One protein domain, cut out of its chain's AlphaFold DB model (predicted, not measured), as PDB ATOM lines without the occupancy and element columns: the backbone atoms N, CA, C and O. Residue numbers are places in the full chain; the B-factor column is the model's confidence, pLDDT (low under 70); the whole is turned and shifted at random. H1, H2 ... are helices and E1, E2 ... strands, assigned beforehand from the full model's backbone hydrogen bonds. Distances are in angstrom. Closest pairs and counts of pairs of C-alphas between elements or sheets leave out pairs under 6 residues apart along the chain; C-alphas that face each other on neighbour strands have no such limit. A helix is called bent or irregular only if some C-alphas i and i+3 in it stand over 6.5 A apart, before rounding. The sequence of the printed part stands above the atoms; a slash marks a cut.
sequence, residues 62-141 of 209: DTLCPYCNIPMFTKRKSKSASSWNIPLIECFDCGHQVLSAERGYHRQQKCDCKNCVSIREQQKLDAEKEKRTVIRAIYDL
ATOM      1  N   ASP A  62     -15.866  -5.624  15.293       86.25
ATOM      2  CA  ASP A  62     -17.057  -6.196  14.647       86.25
ATOM      3  C   ASP A  62     -17.837  -7.177  15.540       86.25
ATOM      4  O   ASP A  62     -18.857  -7.731  15.131       86.25
ATOM      5  N   THR A  63     -17.349  -7.478  16.748       87.31
ATOM      6  CA  THR A  63     -17.962  -8.475  17.637       87.31
ATOM      7  C   THR A  63     -18.190  -7.886  19.019       87.31
ATOM      8  O   THR A  63     -17.261  -7.736  19.812       87.31
ATOM      9  N   LEU A  64     -19.451  -7.591  19.327       91.31
ATOM     10  CA  LEU A  64     -19.872  -7.077  20.627       91.31
ATOM     11  C   LEU A  64     -20.385  -8.204  21.524       91.31
ATOM     12  O   LEU A  64     -21.013  -9.160  21.068       91.31
ATOM     13  N   CYS A  65     -20.149  -8.075  22.827       90.50
ATOM     14  CA  CYS A  65     -20.738  -8.969  23.810       90.50
ATOM     15  C   CYS A  65     -22.267  -8.790  23.835       90.50
ATOM     16  O   CYS A  65     -22.726  -7.666  24.039       90.50
ATOM     17  N   PRO A  66     -23.068  -9.869  23.750       90.50
ATOM     18  CA  PRO A  66     -24.531  -9.778  23.745       90.50
ATOM     19  C   PRO A  66     -25.127  -9.285  25.071       90.50
ATOM     20  O   PRO A  66     -26.304  -8.943  25.121       90.50
ATOM     21  N   TYR A  67     -24.340  -9.275  26.149       91.69
ATOM     22  CA  TYR A  67     -24.801  -8.862  27.473       91.69
ATOM     23  C   TYR A  67     -24.323  -7.472  27.876       91.69
ATOM     24  O   TYR A  67     -25.084  -6.718  28.470       91.69
ATOM     25  N   CYS A  68     -23.066  -7.150  27.574       89.31
ATOM     26  CA  CYS A  68     -22.450  -5.890  27.993       89.31
ATOM     27  C   CYS A  68     -22.445  -4.842  26.877       89.31
ATOM     28  O   CYS A  68     -22.236  -3.671  27.154       89.31
ATOM     29  N   ASN A  69     -22.653  -5.254  25.620       90.19
ATOM     30  CA  ASN A  69     -22.556  -4.403  24.433       90.19
ATOM     31  C   ASN A  69     -21.180  -3.725  24.253       90.19
ATOM     32  O   ASN A  69     -21.069  -2.629  23.713       90.19
ATOM     33  N   ILE A  70     -20.123  -4.389  24.720       89.62
ATOM     34  CA  ILE A  70     -18.732  -3.930  24.626       89.62
ATOM     35  C   ILE A  70     -17.976  -4.838  23.642       89.62
ATOM     36  O   ILE A  70     -18.299  -6.033  23.577       89.62
ATOM     37  N   PRO A  71     -16.975  -4.324  22.897       91.06
ATOM     38  CA  PRO A  71     -16.125  -5.134  22.029       91.06
ATOM     39  C   PRO A  71     -15.519  -6.336  22.749       91.06
ATOM     40  O   PRO A  71     -15.066  -6.243  23.893       91.06
ATOM     41  N   MET A  72     -15.529  -7.479  22.074       91.88
ATOM     42  CA  MET A  72     -14.923  -8.705  22.577       91.88
ATOM     43  C   MET A  72     -13.441  -8.770  22.211       91.88
ATOM     44  O   MET A  72     -12.960  -8.083  21.309       91.88
ATOM     45  N   PHE A  73     -12.707  -9.621  22.917       91.44
ATOM     46  CA  PHE A  73     -11.266  -9.752  22.776       91.44
ATOM     47  C   PHE A  73     -10.885 -11.183  22.442       91.44
ATOM     48  O   PHE A  73     -11.545 -12.137  22.849       91.44
ATOM     49  N   THR A  74      -9.784 -11.349  21.718       90.12
ATOM     50  CA  THR A  74      -9.193 -12.661  21.467       90.12
ATOM     51  C   THR A  74      -7.694 -12.639  21.724       90.12
ATOM     52  O   THR A  74      -7.009 -11.633  21.518       90.12
ATOM     53  N   LYS A  75      -7.157 -13.762  22.198       88.81
ATOM     54  CA  LYS A  75      -5.716 -13.897  22.432       88.81
ATOM     55  C   LYS A  75      -4.970 -13.928  21.100       88.81
ATOM     56  O   LYS A  75      -5.403 -14.575  20.147       88.81
ATOM     57  N   ARG A  76      -3.816 -13.257  21.044       89.06
ATOM     58  CA  ARG A  76      -2.938 -13.293  19.868       89.06
ATOM     59  C   ARG A  76      -2.382 -14.707  19.665       89.06
ATOM     60  O   ARG A  76      -2.019 -15.386  20.628       89.06
ATOM     61  N   LYS A  77      -2.328 -15.161  18.412       88.38
ATOM     62  CA  LYS A  77      -1.816 -16.491  18.055       88.38
ATOM     63  C   LYS A  77      -0.290 -16.471  18.030       88.38
ATOM     64  O   LYS A  77       0.315 -15.488  17.612       88.38
ATOM     65  N   SER A  78       0.345 -17.570  18.439       86.31
ATOM     66  CA  SER A  78       1.774 -17.745  18.171       86.31
ATOM     67  C   SER A  78       1.998 -18.064  16.694       86.31
ATOM     68  O   SER A  78       1.151 -18.688  16.056       86.31
ATOM     69  N   LYS A  79       3.176 -17.723  16.163       85.38
ATOM     70  CA  LYS A  79       3.556 -18.071  14.781       85.38
ATOM     71  C   LYS A  79       3.611 -19.585  14.511       85.38
ATOM     72  O   LYS A  79       3.507 -20.022  13.377       85.38
ATOM     73  N   SER A  80       3.745 -20.389  15.569       83.31
ATOM     74  CA  SER A  80       3.695 -21.857  15.537       83.31
ATOM     75  C   SER A  80       2.321 -22.447  15.888       83.31
ATOM     76  O   SER A  80       2.194 -23.668  15.998       83.31
ATOM     77  N   ALA A  81       1.303 -21.616  16.142       82.31
ATOM     78  CA  ALA A  81      -0.015 -22.104  16.522       82.31
ATOM     79  C   ALA A  81      -0.634 -22.879  15.356       82.31
ATOM     80  O   ALA A  81      -0.717 -22.385  14.232       82.31
ATOM     81  N   SER A  82      -1.096 -24.097  15.639       79.75
ATOM     82  CA  SER A  82      -1.835 -24.888  14.660       79.75
ATOM     83  C   SER A  82      -3.090 -24.140  14.202       79.75
ATOM     84  O   SER A  82      -3.743 -23.471  15.004       79.75
ATOM     85  N   SER A  83      -3.483 -24.320  12.941       75.69
ATOM     86  CA  SER A  83      -4.758 -23.816  12.413       75.69
ATOM     87  C   SER A  83      -5.969 -24.316  13.212       75.69
ATOM     88  O   SER A  83      -6.988 -23.632  13.279       75.69
ATOM     89  N   TRP A  84      -5.831 -25.470  13.873       71.94
ATOM     90  CA  TRP A  84      -6.834 -26.059  14.761       71.94
ATOM     91  C   TRP A  84      -6.910 -25.401  16.146       71.94
ATOM     92  O   TRP A  84      -7.886 -25.610  16.863       71.94
ATOM     93  N   ASN A  85      -5.904 -24.608  16.535       74.44
ATOM     94  CA  ASN A  85      -5.868 -23.887  17.804       74.44
ATOM     95  C   ASN A  85      -6.413 -22.465  17.607       74.44
ATOM     96  O   ASN A  85      -5.676 -21.494  17.406       74.44
ATOM     97  N   ILE A  86      -7.740 -22.369  17.580       76.81
ATOM     98  CA  ILE A  86      -8.455 -21.103  17.450       76.81
ATOM     99  C   ILE A  86      -8.594 -20.501  18.857       76.81
ATOM    100  O   ILE A  86      -9.189 -21.143  19.723       76.81
ATOM    101  N   PRO A  87      -8.039 -19.303  19.111       80.81
ATOM    102  CA  PRO A  87      -8.144 -18.655  20.404       80.81
ATOM    103  C   PRO A  87      -9.599 -18.312  20.699       80.81
ATOM    104  O   PRO A  87     -10.353 -17.896  19.818       80.81
ATOM    105  N   LEU A  88      -9.969 -18.472  21.964       85.81
ATOM    106  CA  LEU A  88     -11.297 -18.135  22.440       85.81
ATOM    107  C   LEU A  88     -11.542 -16.627  22.319       85.81
ATOM    108  O   LEU A  88     -10.627 -15.822  22.516       85.81
ATOM    109  N   ILE A  89     -12.777 -16.268  21.986       89.44
ATOM    110  CA  ILE A  89     -13.248 -14.886  22.023       89.44
ATOM    111  C   ILE A  89     -13.951 -14.695  23.360       89.44
ATOM    112  O   ILE A  89     -14.874 -15.446  23.678       89.44
ATOM    113  N   GLU A  90     -13.513 -13.716  24.142       91.69
ATOM    114  CA  GLU A  90     -14.031 -13.465  25.481       91.69
ATOM    115  C   GLU A  90     -14.329 -11.979  25.728       91.69
ATOM    116  O   GLU A  90     -13.664 -11.085  25.207       91.69
ATOM    117  N   CYS A  91     -15.372 -11.706  26.506       91.19
ATOM    118  CA  CYS A  91     -15.703 -10.376  26.998       91.19
ATOM    119  C   CYS A  91     -14.958 -10.137  28.309       91.19
ATOM    120  O   CYS A  91     -15.056 -10.948  29.227       91.19
ATOM    121  N   PHE A  92     -14.250  -9.015  28.412       89.31
ATOM    122  CA  PHE A  92     -13.446  -8.691  29.596       89.31
ATOM    123  C   PHE A  92     -14.265  -8.121  30.757       89.31
ATOM    124  O   PHE A  92     -13.781  -8.114  31.882       89.31
ATOM    125  N   ASP A  93     -15.501  -7.695  30.495       89.75
ATOM    126  CA  ASP A  93     -16.404  -7.186  31.525       89.75
ATOM    127  C   ASP A  93     -17.147  -8.332  32.235       89.75
ATOM    128  O   ASP A  93     -16.955  -8.579  33.423       89.75
ATOM    129  N   CYS A  94     -17.936  -9.124  31.498       89.06
ATOM    130  CA  CYS A  94     -18.715 -10.219  32.097       89.06
ATOM    131  C   CYS A  94     -18.067 -11.609  32.015       89.06
ATOM    132  O   CYS A  94     -18.646 -12.569  32.527       89.06
ATOM    133  N   GLY A  95     -16.929 -11.770  31.334       90.25
ATOM    134  CA  GLY A  95     -16.308 -13.082  31.110       90.25
ATOM    135  C   GLY A  95     -17.058 -13.970  30.108       90.25
ATOM    136  O   GLY A  95     -16.855 -15.182  30.089       90.25
ATOM    137  N   HIS A  96     -17.968 -13.410  29.300       91.50
ATOM    138  CA  HIS A  96     -18.692 -14.186  28.291       91.50
ATOM    139  C   HIS A  96     -17.745 -14.730  27.223       91.50
ATOM    140  O   HIS A  96     -16.942 -13.977  26.687       91.50
ATOM    141  N   GLN A  97     -17.879 -16.007  26.878       90.06
ATOM    142  CA  GLN A  97     -17.001 -16.707  25.947       90.06
ATOM    143  C   GLN A  97     -17.791 -17.230  24.747       90.06
ATOM    144  O   GLN A  97     -18.761 -17.972  24.917       90.06
ATOM    145  N   VAL A  98     -17.343 -16.890  23.535       86.25
ATOM    146  CA  VAL A  98     -17.895 -17.439  22.290       86.25
ATOM    147  C   VAL A  98     -17.168 -18.733  21.967       86.25
ATOM    148  O   VAL A  98     -16.075 -18.750  21.401       86.25
ATOM    149  N   LEU A  99     -17.795 -19.837  22.345       74.25
ATOM    150  CA  LEU A  99     -17.309 -21.186  22.087       74.25
ATOM    151  C   LEU A  99     -17.832 -21.596  20.705       74.25
ATOM    152  O   LEU A  99     -18.918 -22.161  20.586       74.25
ATOM    153  N   SER A 100     -17.125 -21.219  19.635       59.75
ATOM    154  CA  SER A 100     -17.586 -21.513  18.275       59.75
ATOM    155  C   SER A 100     -17.609 -23.027  18.020       59.75
ATOM    156  O   SER A 100     -16.636 -23.750  18.243       59.75
ATOM    157  N   ALA A 101     -18.754 -23.523  17.544       52.25
ATOM    158  CA  ALA A 101     -18.991 -24.943  17.274       52.25
ATOM    159  C   ALA A 101     -18.231 -25.460  16.034       52.25
ATOM    160  O   ALA A 101     -18.096 -26.672  15.828       52.25
ATOM    161  N   GLU A 102     -17.727 -24.548  15.204       53.59
ATOM    162  CA  GLU A 102     -17.289 -24.869  13.853       53.59
ATOM    163  C   GLU A 102     -16.025 -25.740  13.845       53.59
ATOM    164  O   GLU A 102     -16.010 -26.764  13.155       53.59
ATOM    165  N   ARG A 103     -14.991 -25.458  14.654       49.84
ATOM    166  CA  ARG A 103     -13.764 -26.286  14.708       49.84
ATOM    167  C   ARG A 103     -13.045 -26.165  16.061       49.84
ATOM    168  O   ARG A 103     -12.588 -25.084  16.406       49.84
ATOM    169  N   GLY A 104     -12.886 -27.276  16.792       54.03
ATOM    170  CA  GLY A 104     -11.996 -27.358  17.964       54.03
ATOM    171  C   GLY A 104     -12.541 -28.132  19.174       54.03
ATOM    172  O   GLY A 104     -13.669 -28.623  19.172       54.03
ATOM    173  N   TYR A 105     -11.719 -28.206  20.228       54.31
ATOM    174  CA  TYR A 105     -11.978 -28.856  21.530       54.31
ATOM    175  C   TYR A 105     -13.168 -28.250  22.311       54.31
ATOM    176  O   TYR A 105     -13.648 -28.825  23.283       54.31
ATOM    177  N   HIS A 106     -13.687 -27.099  21.874       57.44
ATOM    178  CA  HIS A 106     -14.708 -26.327  22.585       57.44
ATOM    179  C   HIS A 106     -16.160 -26.669  22.213       57.44
ATOM    180  O   HIS A 106     -17.076 -26.064  22.758       57.44
ATOM    181  N   ARG A 107     -16.398 -27.667  21.348       59.03
ATOM    182  CA  ARG A 107     -17.747 -28.042  20.866       59.03
ATOM    183  C   ARG A 107     -18.758 -28.411  21.955       59.03
ATOM    184  O   ARG A 107     -19.955 -28.307  21.721       59.03
ATOM    185  N   GLN A 108     -18.294 -28.877  23.110       63.12
ATOM    186  CA  GLN A 108     -19.157 -29.297  24.222       63.12
ATOM    187  C   GLN A 108     -19.122 -28.333  25.411       63.12
ATOM    188  O   GLN A 108     -19.816 -28.548  26.404       63.12
ATOM    189  N   GLN A 109     -18.303 -27.285  25.333       74.06
ATOM    190  CA  GLN A 109     -18.140 -26.347  26.431       74.06
ATOM    191  C   GLN A 109     -19.323 -25.375  26.455       74.06
ATOM    192  O   GLN A 109     -19.848 -24.978  25.413       74.06
ATOM    193  N   LYS A 110     -19.741 -24.981  27.656       84.38
ATOM    194  CA  LYS A 110     -20.739 -23.928  27.871       84.38
ATOM    195  C   LYS A 110     -20.045 -22.756  28.543       84.38
ATOM    196  O   LYS A 110     -19.136 -22.953  29.337       84.38
ATOM    197  N   CYS A 111     -20.472 -21.541  28.223       89.12
ATOM    198  CA  CYS A 111     -19.945 -20.367  28.900       89.12
ATOM    199  C   CYS A 111     -20.496 -20.301  30.331       89.12
ATOM    200  O   CYS A 111     -21.712 -20.357  30.533       89.12
ATOM    201  N   ASP A 112     -19.604 -20.136  31.306       89.19
ATOM    202  CA  ASP A 112     -19.929 -20.071  32.735       89.19
ATOM    203  C   ASP A 112     -20.021 -18.642  33.282       89.19
ATOM    204  O   ASP A 112     -20.026 -18.428  34.492       89.19
ATOM    205  N   CYS A 113     -20.149 -17.640  32.406       91.75
ATOM    206  CA  CYS A 113     -20.444 -16.291  32.867       91.75
ATOM    207  C   CYS A 113     -21.823 -16.229  33.542       91.75
ATOM    208  O   CYS A 113     -22.748 -16.966  33.184       91.75
ATOM    209  N   LYS A 114     -21.976 -15.298  34.490       92.88
ATOM    210  CA  LYS A 114     -23.186 -15.140  35.313       92.88
ATOM    211  C   LYS A 114     -24.475 -15.108  34.481       92.88
ATOM    212  O   LYS A 114     -25.422 -15.817  34.805       92.88
ATOM    213  N   ASN A 115     -24.480 -14.348  33.384       92.75
ATOM    214  CA  ASN A 115     -25.648 -14.210  32.510       92.75
ATOM    215  C   ASN A 115     -25.959 -15.501  31.737       92.75
ATOM    216  O   ASN A 115     -27.118 -15.887  31.607       92.75
ATOM    217  N   CYS A 116     -24.937 -16.211  31.246       92.25
ATOM    218  CA  CYS A 116     -25.148 -17.504  30.597       92.25
ATOM    219  C   CYS A 116     -25.671 -18.558  31.578       92.25
ATOM    220  O   CYS A 116     -26.483 -19.397  31.192       92.25
ATOM    221  N   VAL A 117     -25.206 -18.554  32.829       93.31
ATOM    222  CA  VAL A 117     -25.697 -19.472  33.867       93.31
ATOM    223  C   VAL A 117     -27.157 -19.167  34.197       93.31
ATOM    224  O   VAL A 117     -27.985 -20.071  34.118       93.31
ATOM    225  N   SER A 118     -27.498 -17.901  34.456       94.12
ATOM    226  CA  SER A 118     -28.866 -17.511  34.816       94.12
ATOM    227  C   SER A 118     -29.876 -17.811  33.707       94.12
ATOM    228  O   SER A 118     -30.961 -18.311  33.983       94.12
ATOM    229  N   ILE A 119     -29.516 -17.578  32.439       93.12
ATOM    230  CA  ILE A 119     -30.374 -17.931  31.297       93.12
ATOM    231  C   ILE A 119     -30.597 -19.447  31.237       93.12
ATOM    232  O   ILE A 119     -31.728 -19.893  31.048       93.12
ATOM    233  N   ARG A 120     -29.544 -20.254  31.430       93.56
ATOM    234  CA  ARG A 120     -29.654 -21.723  31.432       93.56
ATOM    235  C   ARG A 120     -30.540 -22.230  32.569       93.56
ATOM    236  O   ARG A 120     -31.289 -23.183  32.373       93.56
ATOM    237  N   GLU A 121     -30.438 -21.636  33.750       94.88
ATOM    238  CA  GLU A 121     -31.288 -21.974  34.896       94.88
ATOM    239  C   GLU A 121     -32.745 -21.595  34.641       94.88
ATOM    240  O   GLU A 121     -33.630 -22.427  34.834       94.88
ATOM    241  N   GLN A 122     -32.988 -20.395  34.117       94.62
ATOM    242  CA  GLN A 122     -34.328 -19.933  33.775       94.62
ATOM    243  C   GLN A 122     -34.988 -20.844  32.733       94.62
ATOM    244  O   GLN A 122     -36.102 -21.311  32.941       94.62
ATOM    245  N   GLN A 123     -34.265 -21.204  31.670       94.31
ATOM    246  CA  GLN A 123     -34.744 -22.150  30.658       94.31
ATOM    247  C   GLN A 123     -35.094 -23.521  31.251       94.31
ATOM    248  O   GLN A 123     -36.091 -24.121  30.858       94.31
ATOM    249  N   LYS A 124     -34.301 -24.024  32.207       94.31
ATOM    250  CA  LYS A 124     -34.620 -25.278  32.906       94.31
ATOM    251  C   LYS A 124     -35.901 -25.157  33.724       94.31
ATOM    252  O   LYS A 124     -36.720 -26.071  33.688       94.31
ATOM    253  N   LEU A 125     -36.066 -24.055  34.457       95.75
ATOM    254  CA  LEU A 125     -37.264 -23.805  35.256       95.75
ATOM    255  C   LEU A 125     -38.507 -23.683  34.376       95.75
ATOM    256  O   LEU A 125     -39.548 -24.238  34.715       95.75
ATOM    257  N   ASP A 126     -38.400 -22.993  33.246       95.31
ATOM    258  CA  ASP A 126     -39.518 -22.809  32.325       95.31
ATOM    259  C   ASP A 126     -39.882 -24.121  31.617       95.31
ATOM    260  O   ASP A 126     -41.059 -24.468  31.563       95.31
ATOM    261  N   ALA A 127     -38.894 -24.924  31.212       94.31
ATOM    262  CA  ALA A 127     -39.133 -26.265  30.675       94.31
ATOM    263  C   ALA A 127     -39.778 -27.210  31.708       94.31
ATOM    264  O   ALA A 127     -40.651 -28.008  31.373       94.31
ATOM    265  N   GLU A 128     -39.367 -27.135  32.976       95.06
ATOM    266  CA  GLU A 128     -39.979 -27.909  34.062       95.06
ATOM    267  C   GLU A 128     -41.430 -27.475  34.311       95.06
ATOM    268  O   GLU A 128     -42.316 -28.317  34.470       95.06
ATOM    269  N   LYS A 129     -41.704 -26.164  34.302       95.12
ATOM    270  CA  LYS A 129     -43.072 -25.640  34.400       95.12
ATOM    271  C   LYS A 129     -43.928 -26.127  33.242       95.12
ATOM    272  O   LYS A 129     -45.023 -26.619  33.489       95.12
ATOM    273  N   GLU A 130     -43.432 -26.044  32.012       94.50
ATOM    274  CA  GLU A 130     -44.146 -26.510  30.823       94.50
ATOM    275  C   GLU A 130     -44.503 -28.000  30.946       94.50
ATOM    276  O   GLU A 130     -45.676 -28.369  30.847       94.50
ATOM    277  N   LYS A 131     -43.538 -28.853  31.314       92.88
ATOM    278  CA  LYS A 131     -43.795 -30.279  31.584       92.88
ATOM    279  C   LYS A 131     -44.883 -30.485  32.633       92.88
ATOM    280  O   LYS A 131     -45.799 -31.279  32.425       92.88
ATOM    281  N   ARG A 132     -44.827 -29.750  33.746       90.56
ATOM    282  CA  ARG A 132     -45.847 -29.829  34.803       90.56
ATOM    283  C   ARG A 132     -47.215 -29.361  34.331       90.56
ATOM    284  O   ARG A 132     -48.209 -29.954  34.737       90.56
ATOM    285  N   THR A 133     -47.289 -28.337  33.481       92.88
ATOM    286  CA  THR A 133     -48.571 -27.891  32.915       92.88
ATOM    287  C   THR A 133     -49.197 -28.955  32.023       92.88
ATOM    288  O   THR A 133     -50.392 -29.198  32.149       92.88
ATOM    289  N   VAL A 134     -48.399 -29.654  31.207       91.56
ATOM    290  CA  VAL A 134     -48.873 -30.773  30.378       91.56
ATOM    291  C   VAL A 134     -49.364 -31.930  31.247       91.56
ATOM    292  O   VAL A 134     -50.473 -32.419  31.041       91.56
ATOM    293  N   ILE A 135     -48.584 -32.330  32.260       88.31
ATOM    294  CA  ILE A 135     -48.991 -33.382  33.206       88.31
ATOM    295  C   ILE A 135     -50.300 -32.995  33.886       88.31
ATOM    296  O   ILE A 135     -51.232 -33.791  33.917       88.31
ATOM    297  N   ARG A 136     -50.401 -31.764  34.395       88.50
ATOM    298  CA  ARG A 136     -51.619 -31.297  35.050       88.50
ATOM    299  C   ARG A 136     -52.801 -31.303  34.091       88.50
ATOM    300  O   ARG A 136     -53.836 -31.816  34.463       88.50
ATOM    301  N   ALA A 137     -52.659 -30.813  32.863       86.88
ATOM    302  CA  ALA A 137     -53.759 -30.793  31.899       86.88
ATOM    303  C   ALA A 137     -54.320 -32.194  31.589       86.88
ATOM    304  O   ALA A 137     -55.522 -32.334  31.380       86.88
ATOM    305  N   ILE A 138     -53.468 -33.226  31.565       84.25
ATOM    306  CA  ILE A 138     -53.872 -34.605  31.246       84.25
ATOM    307  C   ILE A 138     -54.364 -35.358  32.491       84.25
ATOM    308  O   ILE A 138     -55.325 -36.121  32.417       84.25
ATOM    309  N   TYR A 139     -53.706 -35.152  33.631       81.12
ATOM    310  CA  TYR A 139     -53.894 -35.939  34.848       81.12
ATOM    311  C   TYR A 139     -54.536 -35.141  35.995       81.12
ATOM    312  O   TYR A 139     -54.426 -35.555  37.149       81.12
ATOM    313  N   ASP A 140     -55.200 -34.006  35.727       82.44
ATOM    314  CA  ASP A 140     -55.892 -33.248  36.775       82.44
ATOM    315  C   ASP A 140     -57.035 -34.084  37.368       82.44
ATOM    316  O   ASP A 140     -58.062 -34.337  36.732       82.44
ATOM    317  N   LEU A 141     -56.858 -34.514  38.616       80.62
ATOM    318  CA  LEU A 141     -57.867 -35.273  39.348       80.62
ATOM    319  C   LEU A 141     -58.948 -34.368  39.956       80.62
ATOM    320  O   LEU A 141     -59.953 -34.890  40.428       80.62
TER     321      LEU A 141
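This is residues 62 to 141 of the 209 residues of an uncharacterized protein of Aeromonas veronii (UniProt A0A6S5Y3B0). A small head built largely of loops, with the short strands E1 and E2 in it, has one long helix, H1, running out of it like a handle; residues 121 to 141 stick out free of the head. Within the head, the long loop after E2 reaches out to Lys 79 at the end away from H1, then folds back, and short antiparallel pairings tie residues 89 to 90 to E2 and to residues 97 to 98. The printed part has 80 residues, with two named strands and then one named helix in the order E1, E2, H1, and no two named strands pair. The class is mixed, helices and strands, though under half of the residues, 33 of the 80, are in named elements. The whole is extended, a rod with a radius of gyration of the C-alphas of 18.7 A and spans of 68 by 26 by 18 A.

The printed part begins with E1, residues 62 to 64, 6.7 A from first to last C-alpha; C-alpha 62 is at (-17.057, -6.196, 14.647). E2 is residues 71 to 74, 10.2 A long. Residues 75 to 113 hold no named element. H1 is residues 114 to 139 and measures 37.1 A, from C-alpha 114 at (-23.186, -15.140, 35.313) to C-alpha 139 at (-53.894, -35.939, 34.848). It is not bent.

E1 and E2 have 5 pairs of C-alphas within 8 A, the closest being those of Leu 64 and Pro 71, 4.4 A apart. Their centres are 7.3 A apart. Each of the two strands pairs with no named strand. Residues 73 to 74 of E2 pair with residues 89 to 90, antiparallel. Residues 89 to 90 also pair with residues 97 to 98, antiparallel. H1 is apart from E1 and apart from E2. In H1 each O i to N i+4 pair is within hydrogen-bond range. Residues 121 to 141, of which 121 to 139 belong to H1, stand free.

The two C-alphas farthest apart are those of Lys 79 and Leu 141, 68.4 A. Without the stretch that stands free, the body has 59 residues, spans 37 by 24 by 15 A and has a radius of gyration of 12.3 A. The link from E1 to E2 is short, with 6 residues, and the link from E2 to H1 is long, with 39. The printed part has no cut. Its mean pLDDT is 84.8, and residues 100 to 108 are under 70, where the model's confidence is low.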